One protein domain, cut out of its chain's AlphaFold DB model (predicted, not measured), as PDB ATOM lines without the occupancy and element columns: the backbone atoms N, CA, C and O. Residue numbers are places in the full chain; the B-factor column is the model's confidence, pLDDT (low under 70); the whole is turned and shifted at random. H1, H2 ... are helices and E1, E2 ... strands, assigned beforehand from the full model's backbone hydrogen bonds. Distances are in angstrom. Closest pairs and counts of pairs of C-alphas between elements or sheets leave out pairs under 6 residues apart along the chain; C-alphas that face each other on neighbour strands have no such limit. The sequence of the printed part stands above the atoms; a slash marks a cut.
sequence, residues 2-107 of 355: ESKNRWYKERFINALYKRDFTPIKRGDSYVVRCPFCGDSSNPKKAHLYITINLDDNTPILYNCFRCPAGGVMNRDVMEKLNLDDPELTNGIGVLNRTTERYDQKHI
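What this domain is: This is residues 2 to 107 of the 355 residues of an uncharacterized protein of Lachnospiraceae bacterium (UniProt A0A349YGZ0). A twisted sheet of five strands, folded as one meander, stands beside a group of three helices: H1 and H3 cross, and short H2 is next to H3. The long link from E2 to E3 reaches away from the first residue and makes much of the length. The printed part has 106 residues, with three named helices and five named strands, which follow each other along the chain as H1 E1 E2 E3 E4 E5 H2 H3; the helices hold 35 of the printed residues and the strands 18. The sheet order is E1 - E2 - E3 - E4 - E5, all antiparallel, and the class is mixed. The whole is compact, with a radius of gyration of the C-alphas of 13.1 A and spans of 38 by 29 by 25 A.

How they stand to each other: H1, residues 2 to 17, only grazes the sheet, with residues 13 to 17. E1, residues 24 to 26, and E2, residues 29 to 32, form a hairpin, with N 26 and O 29 2.8 A apart. E2 and E3, residues 48 to 51, form a hairpin, with N 30 and O 50 at 2.8 A. E3 and E4, residues 61 to 64, form a hairpin, with N 51 and O 61 at 2.8 A. E4 and E5, residues 70 to 72, form a hairpin, with N 62 and O 71 at 2.9 A. H2, residues 75 to 80, and H3, residues 86 to 98, only just touch, with 3 pairs of C-alphas within 8 A, the closest those of Arg 75 and Thr 89, 6.0 A apart. H1 touches H3 with residues 5 to 12 alone, the closest C-alphas being those of Tyr 8 and Gly 91, 6.0 A, at a steep tilt of 45 degrees, opposite ways. H1 and H2 are apart. In H1, H2 and H3 every O i to N i+4 pair is within hydrogen-bond range.

Where its parts are: H1 begins at C-alpha 2 (6.278, 3.593, 41.281) and is 22.8 A long. E4 is 10.5 A long. H3 is 18.3 A long and ends at C-alpha 98 (7.395, -5.961, 40.352).

The domain as a whole: The two C-alphas farthest apart, those of Glu 2 and Ser 41, are 39.0 A apart. The printed part has no cut, and the link E2 to E3, residues 33 to 47, is long. The pLDDT is under 70 at residues 2 to 3, 39 to 44, 66 to 68 and 99 to 107.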
ATOM      1  N   GLU A   2       6.003   2.750  42.461       58.06
ATOM      2  CA  GLU A   2       6.278   3.593  41.281       58.06
ATOM      3  C   GLU A   2       7.457   4.559  41.469       58.06
ATOM      4  O   GLU A   2       8.343   4.607  40.622       58.06
ATOM      5  N   SER A   3       7.560   5.235  42.623       66.31
ATOM      6  CA  SER A   3       8.684   6.145  42.910       66.31
ATOM      7  C   SER A   3      10.054   5.454  42.923       66.31
ATOM      8  O   SER A   3      11.050   6.035  42.500       66.31
ATOM      9  N   LYS A   4      10.113   4.191  43.364       76.62
ATOM     10  CA  LYS A   4      11.352   3.403  43.440       76.62
ATOM     11  C   LYS A   4      11.733   2.825  42.073       76.62
ATOM     12  O   LYS A   4      12.908   2.796  41.723       76.62
ATOM     13  N   ASN A   5      10.745   2.420  41.279       80.50
ATOM     14  CA  ASN A   5      10.957   1.900  39.927       80.50
ATOM     15  C   ASN A   5      11.416   3.003  38.971       80.50
ATOM     16  O   ASN A   5      12.375   2.807  38.223       80.50
ATOM     17  N   ARG A   6      10.813   4.191  39.079       86.25
ATOM     18  CA  ARG A   6      11.284   5.397  38.397       86.25
ATOM     19  C   ARG A   6      12.732   5.722  38.759       86.25
ATOM     20  O   ARG A   6      13.542   5.913  37.858       86.25
ATOM     21  N   TRP A   7      13.085   5.675  40.046       87.69
ATOM     22  CA  TRP A   7      14.458   5.913  40.504       87.69
ATOM     23  C   TRP A   7      15.478   4.954  39.866       87.69
ATOM     24  O   TRP A   7      16.516   5.397  39.377       87.69
ATOM     25  N   TYR A   8      15.181   3.649  39.795       88.56
ATOM     26  CA  TYR A   8      16.073   2.684  39.138       88.56
ATOM     27  C   TYR A   8      16.210   2.940  37.631       88.56
ATOM     28  O   TYR A   8      17.317   2.846  37.100       88.56
ATOM     29  N   LYS A   9      15.121   3.302  36.942       90.50
ATOM     30  CA  LYS A   9      15.153   3.647  35.512       90.50
ATOM     31  C   LYS A   9      15.954   4.929  35.249       90.50
ATOM     32  O   LYS A   9      16.767   4.958  34.328       90.50
ATOM     33  N   GLU A  10      15.796   5.958  36.079       91.50
ATOM     34  CA  GLU A  10      16.584   7.197  36.004       91.50
ATOM     35  C   GLU A  10      18.071   6.930  36.268       91.50
ATOM     36  O   GLU A  10      18.935   7.394  35.521       91.50
ATOM     37  N   ARG A  11      18.391   6.108  37.275       90.44
ATOM     38  CA  ARG A  11      19.771   5.693  37.558       90.44
ATOM     39  C   ARG A  11      20.369   4.879  36.410       90.44
ATOM     40  O   ARG A  11      21.531   5.095  36.076       90.44
ATOM     41  N   PHE A  12      19.582   4.013  35.769       92.19
ATOM     42  CA  PHE A  12      20.003   3.276  34.576       92.19
ATOM     43  C   PHE A  12      20.343   4.223  33.422       92.19
ATOM     44  O   PHE A  12      21.410   4.107  32.823       92.19
ATOM     45  N   ILE A  13      19.479   5.206  33.143       92.12
ATOM     46  CA  ILE A  13      19.736   6.236  32.127       92.12
ATOM     47  C   ILE A  13      21.030   6.990  32.453       92.12
ATOM     48  O   ILE A  13      21.896   7.121  31.590       92.12
ATOM     49  N   ASN A  14      21.208   7.426  33.700       90.94
ATOM     50  CA  ASN A  14      22.425   8.116  34.126       90.94
ATOM     51  C   ASN A  14      23.676   7.251  33.934       90.94
ATOM     52  O   ASN A  14      24.705   7.751  33.486       90.94
ATOM     53  N   ALA A  15      23.593   5.953  34.234       90.81
ATOM     54  CA  ALA A  15      24.687   5.020  34.012       90.81
ATOM     55  C   ALA A  15      25.003   4.862  32.514       90.81
ATOM     56  O   ALA A  15      26.172   4.877  32.143       90.81
ATOM     57  N   LEU A  16      23.988   4.828  31.637       90.44
ATOM     58  CA  LEU A  16      24.199   4.825  30.186       90.44
ATOM     59  C   LEU A  16      24.969   6.063  29.702       90.44
ATOM     60  O   LEU A  16      25.850   5.925  28.859       90.44
ATOM     61  N   TYR A  17      24.656   7.253  30.225       89.06
ATOM     62  CA  TYR A  17      25.328   8.504  29.845       89.06
ATOM     63  C   TYR A  17      26.758   8.639  30.382       89.06
ATOM     64  O   TYR A  17      27.526   9.423  29.833       89.06
ATOM     65  N   LYS A  18      27.126   7.882  31.421       87.19
ATOM     66  CA  LYS A  18      28.483   7.868  31.995       87.19
ATOM     67  C   LYS A  18      29.466   6.969  31.242       87.19
ATOM     68  O   LYS A  18      30.641   6.941  31.591       87.19
ATOM     69  N   ARG A  19      28.999   6.218  30.244       85.00
ATOM     70  CA  ARG A  19      29.844   5.337  29.430       85.00
ATOM     71  C   ARG A  19      30.677   6.146  28.437       85.00
ATOM     72  O   ARG A  19      30.288   7.241  28.038       85.00
ATOM     73  N   ASP A  20      31.731   5.519  27.921       74.38
ATOM     74  CA  ASP A  20      32.595   6.064  26.857       74.38
ATOM     75  C   ASP A  20      31.833   6.437  25.573       74.38
ATOM     76  O   ASP A  20      32.325   7.171  24.716       74.38
ATOM     77  N   PHE A  21      30.613   5.918  25.423       77.12
ATOM     78  CA  PHE A  21      29.707   6.243  24.339       77.12
ATOM     79  C   PHE A  21      28.445   6.914  24.873       77.12
ATOM     80  O   PHE A  21      27.625   6.268  25.529       77.12
ATOM     81  N   THR A  22      28.243   8.181  24.510       82.25
ATOM     82  CA  THR A  22      27.009   8.906  24.819       82.25
ATOM     83  C   THR A  22      25.822   8.296  24.057       82.25
ATOM     84  O   THR A  22      25.838   8.277  22.822       82.25
ATOM     85  N   PRO A  23      24.772   7.816  24.747       86.50
ATOM     86  CA  PRO A  23      23.575   7.282  24.107       86.50
ATOM     87  C   PRO A  23      22.892   8.310  23.200       86.50
ATOM     88  O   PRO A  23      22.795   9.490  23.536       86.50
ATOM     89  N   ILE A  24      22.342   7.858  22.074       88.62
ATOM     90  CA  ILE A  24      21.548   8.702  21.174       88.62
ATOM     91  C   ILE A  24      20.073   8.524  21.531       88.62
ATOM     92  O   ILE A  24      19.507   7.456  21.291       88.62
ATOM     93  N   LYS A  25      19.427   9.559  22.073       88.00
ATOM     94  CA  LYS A  25      17.986   9.517  22.368       88.00
ATOM     95  C   LYS A  25      17.161   9.544  21.072       88.00
ATOM     96  O   LYS A  25      17.383  10.396  20.211       88.00
ATOM     97  N   ARG A  26      16.210   8.617  20.926       84.75
ATOM     98  CA  ARG A  26      15.255   8.525  19.808       84.75
ATOM     99  C   ARG A  26      13.878   8.132  20.339       84.75
ATOM    100  O   ARG A  26      13.640   6.956  20.597       84.75
ATOM    101  N   GLY A  27      12.984   9.109  20.486       85.56
ATOM    102  CA  GLY A  27      11.710   8.892  21.180       85.56
ATOM    103  C   GLY A  27      11.963   8.384  22.603       85.56
ATOM    104  O   GLY A  27      12.781   8.967  23.322       85.56
ATOM    105  N   ASP A  28      11.340   7.257  22.944       82.88
ATOM    106  CA  ASP A  28      11.452   6.594  24.255       82.88
ATOM    107  C   ASP A  28      12.627   5.604  24.351       82.88
ATOM    108  O   ASP A  28      12.797   4.905  25.354       82.88
ATOM    109  N   SER A  29      13.456   5.523  23.305       90.38
ATOM    110  CA  SER A  29      14.615   4.636  23.265       90.38
ATOM    111  C   SER A  29      15.936   5.398  23.353       90.38
ATOM    112  O   SER A  29      16.137   6.447  22.736       90.38
ATOM    113  N   TYR A  30      16.889   4.804  24.062       92.69
ATOM    114  CA  TYR A  30      18.290   5.197  24.116       92.69
ATOM    115  C   TYR A  30      19.087   4.242  23.236       92.69
ATOM    116  O   TYR A  30      19.168   3.045  23.510       92.69
ATOM    117  N   VAL A  31      19.648   4.755  22.145       91.12
ATOM    118  CA  VAL A  31      20.398   3.941  21.189       91.12
ATOM    119  C   VAL A  31      21.872   3.930  21.577       91.12
ATOM    120  O   VAL A  31      22.521   4.977  21.604       91.12
ATOM    121  N   VAL A  32      22.398   2.743  21.865       90.56
ATOM    122  CA  VAL A  32      23.784   2.512  22.295       90.56
ATOM    123  C   VAL A  32      24.484   1.482  21.410       90.56
ATOM    124  O   VAL A  32      23.858   0.811  20.582       90.56
ATOM    125  N   ARG A  33      25.804   1.364  21.571       87.19
ATOM    126  CA  ARG A  33      26.581   0.329  20.885       87.19
ATOM    127  C   ARG A  33      26.205  -1.057  21.398       87.19
ATOM    128  O   ARG A  33      26.134  -1.273  22.608       87.19
ATOM    129  N   CYS A  34      25.968  -1.980  20.469       86.81
ATOM    130  CA  CYS A  34      25.623  -3.357  20.793       86.81
ATOM    131  C   CYS A  34      26.863  -4.115  21.299       86.81
ATOM    132  O   CYS A  34      27.832  -4.228  20.548       86.81
ATOM    133  N   PRO A  35      26.849  -4.685  22.519       85.81
ATOM    134  CA  PRO A  35      27.976  -5.468  23.016       85.81
ATOM    135  C   PRO A  35      27.991  -6.902  22.459       85.81
ATOM    136  O   PRO A  35      28.923  -7.648  22.728       85.81
ATOM    137  N   PHE A  36      26.963  -7.304  21.700       80.31
ATOM    138  CA  PHE A  36      26.820  -8.667  21.174       80.31
ATOM    139  C   PHE A  36      27.383  -8.850  19.765       80.31
ATOM    140  O   PHE A  36      27.951  -9.892  19.473       80.31
ATOM    141  N   CYS A  37      27.195  -7.876  18.873       74.00
ATOM    142  CA  CYS A  37      27.667  -7.964  17.485       74.00
ATOM    143  C   CYS A  37      28.629  -6.834  17.104       74.00
ATOM    144  O   CYS A  37      28.875  -6.604  15.921       74.00
ATOM    145  N   GLY A  38      29.125  -6.094  18.099       73.75
ATOM    146  CA  GLY A  38      29.920  -4.888  17.890       73.75
ATOM    147  C   GLY A  38      29.117  -3.773  17.219       73.75
ATOM    148  O   GLY A  38      27.903  -3.875  17.054       73.75
ATOM    149  N   ASP A  39      29.782  -2.682  16.835       67.38
ATOM    150  CA  ASP A  39      29.139  -1.578  16.119       67.38
ATOM    151  C   ASP A  39      30.052  -0.954  15.060       67.38
ATOM    152  O   ASP A  39      31.255  -1.187  15.011       67.38
ATOM    153  N   SER A  40      29.451  -0.116  14.222       63.22
ATOM    154  CA  SER A  40      30.107   0.743  13.244       63.22
ATOM    155  C   SER A  40      31.325   1.491  13.812       63.22
ATOM    156  O   SER A  40      31.281   2.015  14.927       63.22
ATOM    157  N   SER A  41      32.364   1.690  12.995       63.62
ATOM    158  CA  SER A  41      33.474   2.608  13.310       63.62
ATOM    159  C   SER A  41      32.994   4.051  13.529       63.62
ATOM    160  O   SER A  41      33.528   4.770  14.366       63.62
ATOM    161  N   ASN A  42      31.924   4.468  12.841       68.75
ATOM    162  CA  ASN A  42      31.299   5.777  13.042       68.75
ATOM    163  C   ASN A  42      30.633   5.903  14.438       68.75
ATOM    164  O   ASN A  42      29.632   5.224  14.679       68.75
ATOM    165  N   PRO A  43      31.085   6.831  15.305       63.00
ATOM    166  CA  PRO A  43      30.575   7.023  16.666       63.00
ATOM    167  C   PRO A  43      29.176   7.645  16.754       63.00
ATOM    168  O   PRO A  43      28.645   7.797  17.842       63.00
ATOM    169  N   LYS A  44      28.538   7.994  15.636       67.12
ATOM    170  CA  LYS A  44      27.145   8.474  15.607       67.12
ATOM    171  C   LYS A  44      26.152   7.397  15.171       67.12
ATOM    172  O   LYS A  44      24.966   7.677  15.003       67.12
ATOM    173  N   LYS A  45      26.629   6.177  14.915       72.94
ATOM    174  CA  LYS A  45      25.805   5.062  14.454       72.94
ATOM    175  C   LYS A  45      25.836   3.965  15.494       72.94
ATOM    176  O   LYS A  45      26.852   3.308  15.667       72.94
ATOM    177  N   ALA A  46      24.695   3.816  16.142       84.06
ATOM    178  CA  ALA A  46      24.406   2.787  17.110       84.06
ATOM    179  C   ALA A  46      23.105   2.081  16.713       84.06
ATOM    180  O   ALA A  46      22.313   2.634  15.940       84.06
ATOM    181  N   HIS A  47      22.897   0.852  17.177       86.06
ATOM    182  CA  HIS A  47      21.754   0.044  16.735       86.06
ATOM    183  C   HIS A  47      21.182  -0.898  17.802       86.06
ATOM    184  O   HIS A  47      20.246  -1.643  17.500       86.06
ATOM    185  N   LEU A  48      21.699  -0.849  19.034       91.25
ATOM    186  CA  LEU A  48      21.037  -1.432  20.193       91.25
ATOM    187  C   LEU A  48      20.114  -0.377  20.796       91.25
ATOM    188  O   LEU A  48      20.576   0.606  21.369       91.25
ATOM    189  N   TYR A  49      18.813  -0.562  20.633       93.38
ATOM    190  CA  TYR A  49      17.802   0.328  21.186       93.38
ATOM    191  C   TYR A  49      17.437  -0.174  22.572       93.38
ATOM    192  O   TYR A  49      17.063  -1.334  22.708       93.38
ATOM    193  N   ILE A  50      17.536   0.690  23.578       94.00
ATOM    194  CA  ILE A  50      17.089   0.409  24.940       94.00
ATOM    195  C   ILE A  50      15.868   1.280  25.222       94.00
ATOM    196  O   ILE A  50      15.995   2.496  25.325       94.00
ATOM    197  N   THR A  51      14.691   0.676  25.315       93.25
ATOM    198  CA  THR A  51      13.426   1.378  25.548       93.25
ATOM    199  C   THR A  51      13.159   1.474  27.043       93.25
ATOM    200  O   THR A  51      13.161   0.461  27.746       93.25
ATOM    201  N   ILE A  52      12.950   2.701  27.522       90.19
ATOM    202  CA  ILE A  52      12.740   3.006  28.940       90.19
ATOM    203  C   ILE A  52      11.589   4.002  29.044       90.19
ATOM    204  O   ILE A  52      11.763   5.171  28.706       90.19
ATOM    205  N   ASN A  53      10.441   3.562  29.559       87.50
ATOM    206  CA  ASN A  53       9.362   4.468  29.944       87.50
ATOM    207  C   ASN A  53       9.482   4.800  31.437       87.50
ATOM    208  O   ASN A  53       9.522   3.890  32.261       87.50
ATOM    209  N   LEU A  54       9.595   6.078  31.798       86.94
ATOM    210  CA  LEU A  54       9.745   6.515  33.193       86.94
ATOM    211  C   LEU A  54       8.421   6.600  33.952       86.94
ATOM    212  O   LEU A  54       8.429   6.564  35.183       86.94
ATOM    213  N   ASP A  55       7.315   6.714  33.221       83.00
ATOM    214  CA  ASP A  55       6.006   7.054  33.774       83.00
ATOM    215  C   ASP A  55       5.118   5.825  33.987       83.00
ATOM    216  O   ASP A  55       3.994   5.940  34.464       83.00
ATOM    217  N   ASP A  56       5.631   4.634  33.671       80.88
ATOM    218  CA  ASP A  56       4.934   3.378  33.894       80.88
ATOM    219  C   ASP A  56       5.804   2.339  34.614       80.88
ATOM    220  O   ASP A  56       7.001   2.512  34.886       80.88
ATOM    221  N   ASN A  57       5.179   1.204  34.903       77.38
ATOM    222  CA  ASN A  57       5.815   0.065  35.535       77.38
ATOM    223  C   ASN A  57       6.268  -0.997  34.515       77.38
ATOM    224  O   ASN A  57       6.284  -2.178  34.842       77.38
ATOM    225  N   THR A  58       6.595  -0.617  33.272       83.06
ATOM    226  CA  THR A  58       7.115  -1.552  32.255       83.06
ATOM    227  C   THR A  58       8.602  -1.844  32.473       83.06
ATOM    228  O   THR A  58       9.333  -0.985  32.984       83.06
ATOM    229  N   PRO A  59       9.089  -3.054  32.144       87.94
ATOM    230  CA  PRO A  59      10.505  -3.372  32.284       87.94
ATOM    231  C   PRO A  59      11.343  -2.591  31.265       87.94
ATOM    232  O   PRO A  59      10.848  -2.166  30.223       87.94
ATOM    233  N   ILE A  60      12.639  -2.432  31.543       90.25
ATOM    234  CA  ILE A  60      13.572  -1.891  30.547       90.25
ATOM    235  C   ILE A  60      13.758  -2.944  29.458       90.25
ATOM    236  O   ILE A  60      14.159  -4.071  29.750       90.25
ATOM    237  N   LEU A  61      13.487  -2.577  28.209       89.94
ATOM    238  CA  LEU A  61      13.610  -3.473  27.062       89.94
ATOM    239  C   LEU A  61      14.834  -3.118  26.241       89.94
ATOM    240  O   LEU A  61      15.200  -1.949  26.147       89.94
ATOM    241  N   TYR A  62      15.429  -4.107  25.587       92.62
ATOM    242  CA  TYR A  62      16.431  -3.865  24.563       92.62
ATOM    243  C   TYR A  62      16.112  -4.627  23.280       92.62
ATOM    244  O   TYR A  62      15.529  -5.706  23.311       92.62
ATOM    245  N   ASN A  63      16.500  -4.057  22.143       90.19
ATOM    246  CA  ASN A  63      16.417  -4.705  20.843       90.19
ATOM    247  C   ASN A  63      17.557  -4.230  19.940       90.19
ATOM    248  O   ASN A  63      17.722  -3.034  19.683       90.19
ATOM    249  N   CYS A  64      18.343  -5.174  19.444       84.62
ATOM    250  CA  CYS A  64      19.375  -4.932  18.458       84.62
ATOM    251  C   CYS A  64      18.778  -5.046  17.053       84.62
ATOM    252  O   CYS A  64      18.278  -6.089  16.655       84.62
ATOM    253  N   PHE A  65      18.884  -3.994  16.243       82.12
ATOM    254  CA  PHE A  65      18.388  -4.032  14.858       82.12
ATOM    255  C   PHE A  65      19.388  -4.642  13.854       82.12
ATOM    256  O   PHE A  65      19.170  -4.565  12.641       82.12
ATOM    257  N   ARG A  66      20.498  -5.229  14.327       68.88
ATOM    258  CA  ARG A  66      21.488  -5.925  13.478       68.88
ATOM    259  C   ARG A  66      21.634  -7.408  13.784       68.88
ATOM    260  O   ARG A  66      21.747  -8.187  12.837       68.88
ATOM    261  N   CYS A  67      21.630  -7.774  15.060       66.75
ATOM    262  CA  CYS A  67      21.753  -9.147  15.536       66.75
ATOM    263  C   CYS A  67      20.497  -9.545  16.328       66.75
ATOM    264  O   CYS A  67      19.700  -8.676  16.668       66.75
ATOM    265  N   PRO A  68      20.300 -10.833  16.640       68.56
ATOM    266  CA  PRO A  68      19.071 -11.306  17.271       68.56
ATOM    267  C   PRO A  68      18.978 -11.001  18.778       68.56
ATOM    268  O   PRO A  68      18.121 -11.553  19.458       68.56
ATOM    269  N   ALA A  69      19.869 -10.169  19.325       76.81
ATOM    270  CA  ALA A  69      19.848  -9.802  20.734       76.81
ATOM    271  C   ALA A  69      18.672  -8.855  21.024       76.81
ATOM    272  O   ALA A  69      18.621  -7.739  20.508       76.81
ATOM    273  N   GLY A  70      17.761  -9.276  21.890       84.75
ATOM    274  CA  GLY A  70      16.636  -8.479  22.363       84.75
ATOM    275  C   GLY A  70      15.983  -9.138  23.574       84.75
ATOM    276  O   GLY A  70      16.193 -10.325  23.812       84.75
ATOM    277  N   GLY A  71      15.220  -8.374  24.352       85.25
ATOM    278  CA  GLY A  71      14.499  -8.893  25.514       85.25
ATOM    279  C   GLY A  71      14.416  -7.904  26.673       85.25
ATOM    280  O   GLY A  71      14.547  -6.692  26.492       85.25
ATOM    281  N   VAL A  72      14.190  -8.434  27.879       88.19
ATOM    282  CA  VAL A  72      14.201  -7.655  29.122       88.19
ATOM    283  C   VAL A  72      15.649  -7.433  29.548       88.19
ATOM    284  O   VAL A  72      16.454  -8.363  29.549       88.19
ATOM    285  N   MET A  73      15.979  -6.208  29.952       89.19
ATOM    286  CA  MET A  73      17.269  -5.892  30.554       89.19
ATOM    287  C   MET A  73      17.500  -6.759  31.794       89.19
ATOM    288  O   MET A  73      16.709  -6.746  32.740       89.19
ATOM    289  N   ASN A  74      18.597  -7.508  31.791       86.81
ATOM    290  CA  ASN A  74      18.986  -8.399  32.875       86.81
ATOM    291  C   ASN A  74      20.461  -8.182  33.240       86.81
ATOM    292  O   ASN A  74      21.155  -7.375  32.616       86.81
ATOM    293  N   ARG A  75      20.926  -8.905  34.260       85.00
ATOM    294  CA  ARG A  75      22.303  -8.817  34.748       85.00
ATOM    295  C   ARG A  75      23.330  -9.074  33.642       85.00
ATOM    296  O   ARG A  75      24.221  -8.255  33.470       85.00
ATOM    297  N   ASP A  76      23.160 -10.128  32.850       82.44
ATOM    298  CA  ASP A  76      24.114 -10.494  31.794       82.44
ATOM    299  C   ASP A  76      24.252  -9.393  30.731       82.44
ATOM    300  O   ASP A  76      25.347  -9.093  30.252       82.44
ATOM    301  N   VAL A  77      23.137  -8.759  30.354       88.38
ATOM    302  CA  VAL A  77      23.132  -7.640  29.401       88.38
ATOM    303  C   VAL A  77      23.787  -6.410  30.030       88.38
ATOM    304  O   VAL A  77      24.558  -5.726  29.358       88.38
ATOM    305  N   MET A  78      23.519  -6.133  31.308       89.44
ATOM    306  CA  MET A  78      24.146  -5.031  32.040       89.44
ATOM    307  C   MET A  78      25.661  -5.202  32.151       89.44
ATOM    308  O   MET A  78      26.393  -4.261  31.854       89.44
ATOM    309  N   GLU A  79      26.133  -6.398  32.495       87.25
ATOM    310  CA  GLU A  79      27.560  -6.729  32.549       87.25
ATOM    311  C   GLU A  79      28.217  -6.521  31.179       87.25
ATOM    312  O   GLU A  79      29.225  -5.831  31.071       87.25
ATOM    313  N   LYS A  80      27.589  -6.994  30.097       87.12
ATOM    314  CA  LYS A  80      28.073  -6.766  28.722       87.12
ATOM    315  C   LYS A  80      28.078  -5.293  28.307       87.12
ATOM    316  O   LYS A  80      28.827  -4.904  27.413       87.12
ATOM    317  N   LEU A  81      27.229  -4.468  28.914       88.69
ATOM    318  CA  LEU A  81      27.219  -3.022  28.706       88.69
ATOM    319  C   LEU A  81      28.207  -2.284  29.623       88.69
ATOM    320  O   LEU A  81      28.311  -1.064  29.491       88.69
ATOM    321  N   ASN A  82      28.956  -2.977  30.488       87.62
ATOM    322  CA  ASN A  82      29.777  -2.389  31.552       87.62
ATOM    323  C   ASN A  82      28.936  -1.489  32.481       87.62
ATOM    324  O   ASN A  82      29.260  -0.325  32.713       87.62
ATOM    325  N   LEU A  83      27.786  -2.006  32.921       87.31
ATOM    326  CA  LEU A  83      26.847  -1.370  33.854       87.31
ATOM    327  C   LEU A  83      26.707  -2.203  35.138       87.31
ATOM    328  O   LEU A  83      25.610  -2.379  35.662       87.31
ATOM    329  N   ASP A  84      27.813  -2.740  35.628       76.31
ATOM    330  CA  ASP A  84      27.930  -3.734  36.698       76.31
ATOM    331  C   ASP A  84      27.784  -3.168  38.126       76.31
ATOM    332  O   ASP A  84      28.246  -3.770  39.094       76.31
ATOM    333  N   ASP A  85      27.073  -2.045  38.298       85.19
ATOM    334  CA  ASP A  85      26.737  -1.505  39.622       85.19
ATOM    335  C   ASP A  85      25.820  -2.494  40.378       85.19
ATOM    336  O   ASP A  85      24.691  -2.745  39.925       85.19
ATOM    337  N   PRO A  86      26.246  -3.067  41.525       83.69
ATOM    338  CA  PRO A  86      25.470  -4.088  42.233       83.69
ATOM    339  C   PRO A  86      24.100  -3.584  42.694       83.69
ATOM    340  O   PRO A  86      23.116  -4.328  42.679       83.69
ATOM    341  N   GLU A  87      24.016  -2.309  43.082       85.50
ATOM    342  CA  GLU A  87      22.772  -1.678  43.520       85.50
ATOM    343  C   GLU A  87      21.786  -1.526  42.354       85.50
ATOM    344  O   GLU A  87      20.621  -1.919  42.474       85.50
ATOM    345  N   LEU A  88      22.251  -1.020  41.207       86.31
ATOM    346  CA  LEU A  88      21.453  -0.922  39.987       86.31
ATOM    347  C   LEU A  88      21.018  -2.301  39.482       86.31
ATOM    348  O   LEU A  88      19.850  -2.482  39.152       86.31
ATOM    349  N   THR A  89      21.920  -3.282  39.468       85.25
ATOM    350  CA  THR A  89      21.643  -4.644  38.983       85.25
ATOM    351  C   THR A  89      20.552  -5.316  39.810       85.25
ATOM    352  O   THR A  89      19.577  -5.839  39.266       85.25
ATOM    353  N   ASN A  90      20.666  -5.242  41.139       84.56
ATOM    354  CA  ASN A  90      19.629  -5.734  42.042       84.56
ATOM    355  C   ASN A  90      18.320  -4.954  41.869       84.56
ATOM    356  O   ASN A  90      17.242  -5.547  41.860       84.56
ATOM    357  N   GLY A  91      18.413  -3.639  41.671       84.25
ATOM    358  CA  GLY A  91      17.287  -2.759  41.388       84.25
ATOM    359  C   GLY A  91      16.487  -3.131  40.147       84.25
ATOM    360  O   GLY A  91      15.266  -3.253  40.211       84.25
ATOM    361  N   ILE A  92      17.175  -3.380  39.034       84.81
ATOM    362  CA  ILE A  92      16.569  -3.867  37.790       84.81
ATOM    363  C   ILE A  92      15.996  -5.277  37.979       84.81
ATOM    364  O   ILE A  92      14.904  -5.571  37.493       84.81
ATOM    365  N   GLY A  93      16.658  -6.136  38.758       81.81
ATOM    366  CA  GLY A  93      16.113  -7.437  39.147       81.81
ATOM    367  C   GLY A  93      14.780  -7.332  39.905       81.81
ATOM    368  O   GLY A  93      13.858  -8.101  39.638       81.81
ATOM    369  N   VAL A  94      14.651  -6.361  40.815       81.62
ATOM    370  CA  VAL A  94      13.400  -6.067  41.538       81.62
ATOM    371  C   VAL A  94      12.356  -5.443  40.611       81.62
ATOM    372  O   VAL A  94      11.194  -5.850  40.664       81.62
ATOM    373  N   LEU A  95      12.751  -4.516  39.732       82.44
ATOM    374  CA  LEU A  95      11.879  -3.925  38.713       82.44
ATOM    375  C   LEU A  95      11.206  -5.033  37.895       82.44
ATOM    376  O   LEU A  95       9.987  -5.127  37.889       82.44
ATOM    377  N   ASN A  96      11.989  -5.952  37.326       80.38
ATOM    378  CA  ASN A  96      11.490  -7.047  36.486       80.38
ATOM    379  C   ASN A  96      10.531  -8.017  37.209       80.38
ATOM    380  O   ASN A  96       9.751  -8.711  36.558       80.38
ATOM    381  N   ARG A  97      10.597  -8.100  38.547       76.12
ATOM    382  CA  ARG A  97       9.685  -8.914  39.376       76.12
ATOM    383  C   ARG A  97       8.414  -8.167  39.786       76.12
ATOM    384  O   ARG A  97       7.427  -8.815  40.117       76.12
ATOM    385  N   THR A  98       8.462  -6.835  39.825       70.56
ATOM    386  CA  THR A  98       7.395  -5.961  40.352       70.56
ATOM    387  C   THR A  98       6.656  -5.182  39.272       70.56
ATOM    388  O   THR A  98       5.640  -4.553  39.568       70.56
ATOM    389  N   THR A  99       7.137  -5.223  38.031       67.25
ATOM    390  CA  THR A  99       6.430  -4.734  36.851       67.25
ATOM    391  C   THR A  99       5.057  -5.395  36.767       67.25
ATOM    392  O   THR A  99       4.945  -6.608  36.979       67.25
ATOM    393  N   GLU A 100       4.016  -4.615  36.443       58.75
ATOM    394  CA  GLU A 100       2.736  -5.185  36.000       58.75
ATOM    395  C   GLU A 100       3.047  -6.238  34.945       58.75
ATOM    396  O   GLU A 100       4.045  -6.081  34.241       58.75
ATOM    397  N   ARG A 101       2.272  -7.327  34.878       48.72
ATOM    398  CA  ARG A 101       2.493  -8.421  33.924       48.72
ATOM    399  C   ARG A 101       2.399  -7.890  32.484       48.72
ATOM    400  O   ARG A 101       1.438  -8.169  31.779       48.72
ATOM    401  N   TYR A 102       3.422  -7.175  32.026       46.38
ATOM    402  CA  TYR A 102       3.883  -7.207  30.665       46.38
ATOM    403  C   TYR A 102       4.019  -8.684  30.418       46.38
ATOM    404  O   TYR A 102       4.756  -9.342  31.157       46.38
ATOM    405  N   ASP A 103       3.174  -9.208  29.538       42.47
ATOM    406  CA  ASP A 103       3.043 -10.634  29.320       42.47
ATOM    407  C   ASP A 103       4.469 -11.143  29.081       42.47
ATOM    408  O   ASP A 103       5.049 -10.918  28.019       42.47
ATOM    409  N   GLN A 104       5.104 -11.731  30.108       40.66
ATOM    410  CA  GLN A 104       6.503 -12.168  30.031       40.66
ATOM    411  C   GLN A 104       6.646 -13.197  28.896       40.66
ATOM    412  O   GLN A 104       7.733 -13.376  28.351       40.66
ATOM    413  N   LYS A 105       5.500 -13.746  28.459       41.19
ATOM    414  CA  LYS A 105       5.240 -14.452  27.205       41.19
ATOM    415  C   LYS A 105       5.701 -13.748  25.924       41.19
ATOM    416  O   LYS A 105       5.705 -14.404  24.890       41.19
ATOM    417  N   HIS A 106       6.028 -12.460  25.930       39.19
ATOM    418  CA  HIS A 106       6.475 -11.738  24.734       39.19
ATOM    419  C   HIS A 106       7.929 -11.278  24.787       39.19
ATOM    420  O   HIS A 106       8.466 -10.919  23.745       39.19
ATOM    421  N   ILE A 107       8.575 -11.306  25.957       40.47
ATOM    422  CA  ILE A 107       9.911 -10.715  26.116       40.47
ATOM    423  C   ILE A 107      10.953 -11.729  26.619       40.47
ATOM    424  O   ILE A 107      12.123 -11.611  26.274       40.47
TER     425      ILE A 107